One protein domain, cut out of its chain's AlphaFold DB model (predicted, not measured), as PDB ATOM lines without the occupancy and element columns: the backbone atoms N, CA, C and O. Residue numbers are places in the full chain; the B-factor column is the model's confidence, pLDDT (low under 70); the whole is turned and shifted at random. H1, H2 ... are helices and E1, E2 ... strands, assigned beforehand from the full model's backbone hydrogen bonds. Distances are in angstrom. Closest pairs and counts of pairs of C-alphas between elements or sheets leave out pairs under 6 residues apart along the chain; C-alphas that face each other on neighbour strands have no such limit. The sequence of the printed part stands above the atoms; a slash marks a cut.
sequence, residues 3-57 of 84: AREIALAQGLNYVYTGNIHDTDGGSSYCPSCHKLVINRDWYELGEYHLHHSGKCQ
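This is residues 3 to 57 of the 84 residues of an uncharacterized protein of Shewanella benthica (UniProt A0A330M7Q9). The model is a flat slab, mostly loops, in which the short helix H1 is at one end, the antiparallel hairpin of E1 and E2 is toward the other, and the one-turn helix H2 and long loops fill the space between. Residues 28 to 29 pair antiparallel with residues 36 to 38 of E1, a short addition to the two-stranded sheet, and residues 49 to 57 form a loop beyond E2. The printed part has 55 residues, with two named helices and two named strands in the order H1, H2, E1, E2; the class is mixed, helices and strands, with under half of the residues in named elements. It is compact, with a radius of gyration of the C-alphas of 11.4 A, and spans 32 by 26 by 13 A.

H1, residues 3 to 9, begins at C-alpha 3 (-31.960, -4.216, -21.298) and is 9.9 A long. H2 is residues 23 to 26, 4.9 A. E1, residues 36 to 41, is 12.7 A long. E2, residues 44 to 48, is 11.3 A long and ends at C-alpha 48 (-26.027, -29.098, -24.376).

H1 and H2 are close but not clearly touching; their closest C-alphas, of Arg 4 and Gly 25, are 7.8 A apart. The closest C-alphas of H2 and E1, those of Thr 23 and Asp 41, are 5.2 A apart. E1 and E2 form a hairpin, antiparallel at 167 degrees, with N 39 and O 47 at 2.8 A and N 46 and O 39 at 3.1 A. H1 is apart from E1 and E2, and H2 is apart from E2. In H1 every O i to N i+4 pair is within hydrogen-bond range; H2 is too short for such a pair.

The two C-alphas farthest apart are those of Ala 3 and His 52, 32.2 A. The printed part has no cut. The link from H1 to H2 is long, with 13 residues; H2 to E1 is short and E1 to E2 tight. The mean pLDDT of the printed part is 89.9, and no printed residue is under 70.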
ATOM      1  N   ALA A   3     -33.386  -4.523 -21.140       88.69
ATOM      2  CA  ALA A   3     -31.960  -4.216 -21.298       88.69
ATOM      3  C   ALA A   3     -31.222  -5.266 -22.150       88.69
ATOM      4  O   ALA A   3     -30.406  -4.908 -22.998       88.69
ATOM      5  N   ARG A   4     -31.557  -6.553 -21.978       89.88
ATOM      6  CA  ARG A   4     -30.994  -7.653 -22.772       89.88
ATOM      7  C   ARG A   4     -31.402  -7.552 -24.238       89.88
ATOM      8  O   ARG A   4     -30.561  -7.706 -25.112       89.88
ATOM      9  N   GLU A   5     -32.675  -7.268 -24.499       89.81
ATOM     10  CA  GLU A   5     -33.194  -7.089 -25.862       89.81
ATOM     11  C   GLU A   5     -32.481  -5.943 -26.591       89.81
ATOM     12  O   GLU A   5     -32.056  -6.114 -27.730       89.81
ATOM     13  N   ILE A   6     -32.278  -4.804 -25.916       92.06
ATOM     14  CA  ILE A   6     -31.538  -3.663 -26.475       92.06
ATOM     15  C   ILE A   6     -30.092  -4.059 -26.786       92.06
ATOM     16  O   ILE A   6     -29.611  -3.795 -27.882       92.06
ATOM     17  N   ALA A   7     -29.405  -4.712 -25.850       90.38
ATOM     18  CA  ALA A   7     -28.025  -5.156 -26.025       90.38
ATOM     19  C   ALA A   7     -27.861  -6.111 -27.225       90.38
ATOM     20  O   ALA A   7     -26.962  -5.914 -28.043       90.38
ATOM     21  N   LEU A   8     -28.761  -7.089 -27.376       89.88
ATOM     22  CA  LEU A   8     -28.790  -7.987 -28.536       89.88
ATOM     23  C   LEU A   8     -29.049  -7.213 -29.839       89.88
ATOM     24  O   LEU A   8     -28.358  -7.425 -30.831       89.88
ATOM     25  N   ALA A   9     -29.992  -6.264 -29.830       91.25
ATOM     26  CA  ALA A   9     -30.296  -5.425 -30.991       91.25
ATOM     27  C   ALA A   9     -29.135  -4.495 -31.397       91.25
ATOM     28  O   ALA A   9     -29.053  -4.093 -32.554       91.25
ATOM     29  N   GLN A  10     -28.223  -4.170 -30.474       94.31
ATOM     30  CA  GLN A  10     -26.981  -3.439 -30.758       94.31
ATOM     31  C   GLN A  10     -25.850  -4.342 -31.292       94.31
ATOM     32  O   GLN A  10     -24.736  -3.867 -31.499       94.31
ATOM     33  N   GLY A  11     -26.113  -5.632 -31.524       90.62
ATOM     34  CA  GLY A  11     -25.149  -6.571 -32.103       90.62
ATOM     35  C   GLY A  11     -24.267  -7.290 -31.083       90.62
ATOM     36  O   GLY A  11     -23.275  -7.914 -31.463       90.62
ATOM     37  N   LEU A  12     -24.598  -7.229 -29.788       92.19
ATOM     38  CA  LEU A  12     -23.921  -8.057 -28.792       92.19
ATOM     39  C   LEU A  12     -24.388  -9.509 -28.924       92.19
ATOM     40  O   LEU A  12     -25.577  -9.801 -28.889       92.19
ATOM     41  N   ASN A  13     -23.431 -10.426 -29.032       90.62
ATOM     42  CA  ASN A  13     -23.701 -11.844 -29.284       90.62
ATOM     43  C   ASN A  13     -24.071 -12.641 -28.022       90.62
ATOM     44  O   ASN A  13     -24.788 -13.635 -28.104       90.62
ATOM     45  N   TYR A  14     -23.569 -12.221 -26.858       90.56
ATOM     46  CA  TYR A  14     -23.717 -12.938 -25.590       90.56
ATOM     47  C   TYR A  14     -24.083 -11.953 -24.488       90.56
ATOM     48  O   TYR A  14     -23.243 -11.179 -24.032       90.56
ATOM     49  N   VAL A  15     -25.352 -11.964 -24.082       91.31
ATOM     50  CA  VAL A  15     -25.889 -11.039 -23.080       91.31
ATOM     51  C   VAL A  15     -26.599 -11.834 -21.996       91.31
ATOM     52  O   VAL A  15     -27.646 -12.439 -22.252       91.31
ATOM     53  N   TYR A  16     -26.029 -11.795 -20.793       90.56
ATOM     54  CA  TYR A  16     -26.518 -12.533 -19.634       90.56
ATOM     55  C   TYR A  16     -27.168 -11.610 -18.610       90.56
ATOM     56  O   TYR A  16     -26.696 -10.496 -18.381       90.56
ATOM     57  N   THR A  17     -28.245 -12.073 -17.983       88.19
ATOM     58  CA  THR A  17     -29.053 -11.258 -17.060       88.19
ATOM     59  C   THR A  17     -28.537 -11.252 -15.616       88.19
ATOM     60  O   THR A  17     -29.010 -10.467 -14.796       88.19
ATOM     61  N   GLY A  18     -27.497 -12.042 -15.323       84.94
ATOM     62  CA  GLY A  18     -26.783 -12.045 -14.042       84.94
ATOM     63  C   GLY A  18     -27.426 -12.951 -12.989       84.94
ATOM     64  O   GLY A  18     -27.969 -13.997 -13.323       84.94
ATOM     65  N   ASN A  19     -27.358 -12.557 -11.709       83.19
ATOM     66  CA  ASN A  19     -27.896 -13.309 -10.557       83.19
ATOM     67  C   ASN A  19     -29.435 -13.240 -10.457       83.19
ATOM     68  O   ASN A  19     -29.999 -13.049  -9.381       83.19
ATOM     69  N   ILE A  20     -30.113 -13.366 -11.591       84.38
ATOM     70  CA  ILE A  20     -31.563 -13.458 -11.699       84.38
ATOM     71  C   ILE A  20     -31.871 -14.887 -12.141       84.38
ATOM     72  O   ILE A  20     -31.193 -15.429 -13.011       84.38
ATOM     73  N   HIS A  21     -32.875 -15.510 -11.526       82.62
ATOM     74  CA  HIS A  21     -33.359 -16.816 -11.966       82.62
ATOM     75  C   HIS A  21     -34.168 -16.640 -13.258       82.62
ATOM     76  O   HIS A  21     -35.379 -16.438 -13.242       82.62
ATOM     77  N   ASP A  22     -33.438 -16.608 -14.366       83.88
ATOM     78  CA  ASP A  22     -33.927 -16.415 -15.723       83.88
ATOM     79  C   ASP A  22     -33.120 -17.338 -16.634       83.88
ATOM     80  O   ASP A  22     -32.008 -17.008 -17.045       83.88
ATOM     81  N   THR A  23     -33.662 -18.522 -16.908       85.25
ATOM     82  CA  THR A  23     -33.004 -19.553 -17.720       85.25
ATOM     83  C   THR A  23     -32.693 -19.040 -19.123       85.25
ATOM     84  O   THR A  23     -31.606 -19.288 -19.646       85.25
ATOM     85  N   ASP A  24     -33.583 -18.248 -19.721       86.38
ATOM     86  CA  ASP A  24     -33.378 -17.692 -21.060       86.38
ATOM     87  C   ASP A  24     -32.270 -16.636 -21.071       86.38
ATOM     88  O   ASP A  24     -31.469 -16.563 -22.005       86.38
ATOM     89  N   GLY A  25     -32.204 -15.813 -20.029       86.06
ATOM     90  CA  GLY A  25     -31.143 -14.831 -19.841       86.06
ATOM     91  C   GLY A  25     -29.822 -15.418 -19.350       86.06
ATOM     92  O   GLY A  25     -28.782 -14.814 -19.593       86.06
ATOM     93  N   GLY A  26     -29.831 -16.575 -18.691       88.06
ATOM     94  CA  GLY A  26     -28.640 -17.284 -18.222       88.06
ATOM     95  C   GLY A  26     -28.033 -18.212 -19.274       88.06
ATOM     96  O   GLY A  26     -26.835 -18.491 -19.243       88.06
ATOM     97  N   SER A  27     -28.836 -18.668 -20.232       93.12
ATOM     98  CA  SER A  27     -28.426 -19.628 -21.253       93.12
ATOM     99  C   SER A  27     -27.610 -19.013 -22.387       93.12
ATOM    100  O   SER A  27     -27.653 -17.815 -22.666       93.12
ATOM    101  N   SER A  28     -26.833 -19.854 -23.067       93.31
ATOM    102  CA  SER A  28     -26.005 -19.448 -24.205       93.31
ATOM    103  C   SER A  28     -26.658 -19.852 -25.520       93.31
ATOM    104  O   SER A  28     -27.060 -21.001 -25.694       93.31
ATOM    105  N   TYR A  29     -26.697 -18.911 -26.459       94.75
ATOM    106  CA  TYR A  29     -27.290 -19.079 -27.784       94.75
ATOM    107  C   TYR A  29     -26.216 -18.936 -28.858       94.75
ATOM    108  O   TYR A  29     -25.220 -18.232 -28.680       94.75
ATOM    109  N   CYS A  30     -26.393 -19.624 -29.983       95.44
ATOM    110  CA  CYS A  30     -25.502 -19.463 -31.122       95.44
ATOM    111  C   CYS A  30     -25.724 -18.084 -31.772       95.44
ATOM    112  O   CYS A  30     -26.849 -17.803 -32.167       95.44
ATOM    113  N   PRO A  31     -24.689 -17.258 -31.995       93.94
ATOM    114  CA  PRO A  31     -24.854 -15.950 -32.633       93.94
ATOM    115  C   PRO A  31     -25.184 -16.049 -34.127       93.94
ATOM    116  O   PRO A  31     -25.681 -15.103 -34.720       93.94
ATOM    117  N   SER A  32     -24.906 -17.198 -34.754       94.56
ATOM    118  CA  SER A  32     -25.185 -17.417 -36.176       94.56
ATOM    119  C   SER A  32     -26.627 -17.871 -36.423       94.56
ATOM    120  O   SER A  32     -27.273 -17.371 -37.338       94.56
ATOM    121  N   CYS A  33     -27.142 -18.817 -35.628       95.19
ATOM    122  CA  CYS A  33     -28.468 -19.410 -35.853       95.19
ATOM    123  C   CYS A  33     -29.486 -19.145 -34.737       95.19
ATOM    124  O   CYS A  33     -30.622 -19.595 -34.843       95.19
ATOM    125  N   HIS A  34     -29.088 -18.446 -33.670       93.94
ATOM    126  CA  HIS A  34     -29.911 -18.071 -32.513       93.94
ATOM    127  C   HIS A  34     -30.535 -19.237 -31.732       93.94
ATOM    128  O   HIS A  34     -31.349 -19.016 -30.840       93.94
ATOM    129  N   LYS A  35     -30.134 -20.484 -32.009       95.88
ATOM    130  CA  LYS A  35     -30.569 -21.657 -31.241       95.88
ATOM    131  C   LYS A  35     -29.809 -21.769 -29.923       95.88
ATOM    132  O   LYS A  35     -28.633 -21.407 -29.845       95.88
ATOM    133  N   LEU A  36     -30.489 -22.302 -28.914       94.81
ATOM    134  CA  LEU A  36     -29.931 -22.630 -27.606       94.81
ATOM    135  C   LEU A  36     -28.785 -23.635 -27.768       94.81
ATOM    136  O   LEU A  36     -28.982 -24.699 -28.338       94.81
ATOM    137  N   VAL A  37     -27.587 -23.301 -27.293       94.56
ATOM    138  CA  VAL A  37     -26.430 -24.214 -27.344       94.56
ATOM    139  C   VAL A  37     -26.019 -24.736 -25.980       94.56
ATOM    140  O   VAL A  37     -25.497 -25.843 -25.896       94.56
ATOM    141  N   ILE A  38     -26.238 -23.959 -24.922       92.00
ATOM    142  CA  ILE A  38     -26.014 -24.397 -23.544       92.00
ATOM    143  C   ILE A  38     -27.151 -23.836 -22.707       92.00
ATOM    144  O   ILE A  38     -27.212 -22.620 -22.499       92.00
ATOM    145  N   ASN A  39     -28.013 -24.718 -22.222       91.94
ATOM    146  CA  ASN A  39     -29.022 -24.378 -21.238       91.94
ATOM    147  C   ASN A  39     -28.372 -24.261 -19.856       91.94
ATOM    148  O   ASN A  39     -27.664 -25.172 -19.415       91.94
ATOM    149  N   ARG A  40     -28.586 -23.127 -19.194       88.94
ATOM    150  CA  ARG A  40     -28.079 -22.859 -17.850       88.94
ATOM    151  C   ARG A  40     -29.243 -22.482 -16.955       88.94
ATOM    152  O   ARG A  40     -29.798 -21.394 -17.091       88.94
ATOM    153  N   ASP A  41     -29.531 -23.356 -16.003       87.12
ATOM    154  CA  ASP A  41     -30.436 -23.071 -14.904       87.12
ATOM    155  C   ASP A  41     -29.653 -23.095 -13.590       87.12
ATOM    156  O   ASP A  41     -29.445 -24.125 -12.946       87.12
ATOM    157  N   TRP A  42     -29.160 -21.920 -13.202       82.38
ATOM    158  CA  TRP A  42     -28.404 -21.741 -11.967       82.38
ATOM    159  C   TRP A  42     -27.136 -22.620 -11.921       82.38
ATOM    160  O   TRP A  42     -26.197 -22.389 -12.681       82.38
ATOM    161  N   TYR A  43     -27.079 -23.617 -11.037       79.25
ATOM    162  CA  TYR A  43     -25.967 -24.568 -10.930       79.25
ATOM    163  C   TYR A  43     -26.166 -25.827 -11.781       79.25
ATOM    164  O   TYR A  43     -25.364 -26.759 -11.706       79.25
ATOM    165  N   GLU A  44     -27.251 -25.887 -12.542       82.44
ATOM    166  CA  GLU A  44     -27.616 -27.019 -13.371       82.44
ATOM    167  C   GLU A  44     -27.404 -26.668 -14.844       82.44
ATOM    168  O   GLU A  44     -27.842 -25.629 -15.344       82.44
ATOM    169  N   LEU A  45     -26.671 -27.537 -15.535       85.00
ATOM    170  CA  LEU A  45     -26.602 -27.516 -16.988       85.00
ATOM    171  C   LEU A  45     -27.698 -28.443 -17.495       85.00
ATOM    172  O   LEU A  45     -27.733 -29.610 -17.112       85.00
ATOM    173  N   GLY A  46     -28.588 -27.899 -18.318       86.31
ATOM    174  CA  GLY A  46     -29.620 -28.674 -18.994       86.31
ATOM    175  C   GLY A  46     -29.114 -29.172 -20.345       86.31
ATOM    176  O   GLY A  46     -28.057 -29.787 -20.462       86.31
ATOM    177  N   GLU A  47     -29.866 -28.860 -21.396       89.25
ATOM    178  CA  GLU A  47     -29.504 -29.187 -22.773       89.25
ATOM    179  C   GLU A  47     -28.138 -28.620 -23.192       89.25
ATOM    180  O   GLU A  47     -27.812 -27.451 -22.954       89.25
ATOM    181  N   TYR A  48     -27.352 -29.450 -23.880       91.12
ATOM    182  CA  TYR A  48     -26.027 -29.098 -24.376       91.12
ATOM    183  C   TYR A  48     -25.879 -29.500 -25.845       91.12
ATOM    184  O   TYR A  48     -25.779 -30.679 -26.187       91.12
ATOM    185  N   HIS A  49     -25.826 -28.497 -26.719       93.44
ATOM    186  CA  HIS A  49     -25.814 -28.649 -28.174       93.44
ATOM    187  C   HIS A  49     -24.535 -28.106 -28.819       93.44
ATOM    188  O   HIS A  49     -24.562 -27.471 -29.880       93.44
ATOM    189  N   LEU A  50     -23.390 -28.371 -28.186       91.88
ATOM    190  CA  LEU A  50     -22.070 -28.163 -28.779       91.88
ATOM    191  C   LEU A  50     -21.392 -29.501 -29.074       91.88
ATOM    192  O   LEU A  50     -21.541 -30.481 -28.346       91.88
ATOM    193  N   HIS A  51     -20.640 -29.552 -30.165       90.12
ATOM    194  CA  HIS A  51     -19.660 -30.609 -30.389       90.12
ATOM    195  C   HIS A  51     -18.486 -30.453 -29.418       90.12
ATOM    196  O   HIS A  51     -18.212 -29.349 -28.952       90.12
ATOM    197  N   HIS A  52     -17.718 -31.527 -29.214       85.44
ATOM    198  CA  HIS A  52     -16.510 -31.529 -28.372       85.44
ATOM    199  C   HIS A  52     -15.464 -30.475 -28.766       85.44
ATOM    200  O   HIS A  52     -14.617 -30.126 -27.959       85.44
ATOM    201  N   SER A  53     -15.517 -29.955 -29.996       86.94
ATOM    202  CA  SER A  53     -14.648 -28.875 -30.473       86.94
ATOM    203  C   SER A  53     -15.229 -27.464 -30.261       86.94
ATOM    204  O   SER A  53     -14.722 -26.502 -30.837       86.94
ATOM    205  N   GLY A  54     -16.352 -27.319 -29.550       90.31
ATOM    206  CA  GLY A  54     -17.026 -26.030 -29.336       90.31
ATOM    207  C   GLY A  54     -17.849 -25.511 -30.519       90.31
ATOM    208  O   GLY A  54     -18.148 -24.320 -30.595       90.31
ATOM    209  N   LYS A  55     -18.208 -26.374 -31.475       94.19
ATOM    210  CA  LYS A  55     -19.051 -25.995 -32.624       94.19
ATOM    211  C   LYS A  55     -20.524 -26.205 -32.312       94.19
ATOM    212  O   LYS A  55     -20.882 -27.213 -31.712       94.19
ATOM    213  N   CYS A  56     -21.380 -25.299 -32.771       94.81
ATOM    214  CA  CYS A  56     -22.829 -25.456 -32.690       94.81
ATOM    215  C   CYS A  56     -23.286 -26.720 -33.437       94.81
ATOM    216  O   CYS A  56     -22.983 -26.865 -34.620       94.81
ATOM    217  N   GLN A  57     -24.064 -27.589 -32.786       95.19
ATOM    218  CA  GLN A  57     -24.601 -28.806 -33.415       95.19
ATOM    219  C   GLN A  57     -25.647 -28.523 -34.505       95.19
ATOM    220  O   GLN A  57     -25.927 -29.388 -35.328       95.19
TER     221      GLN A  57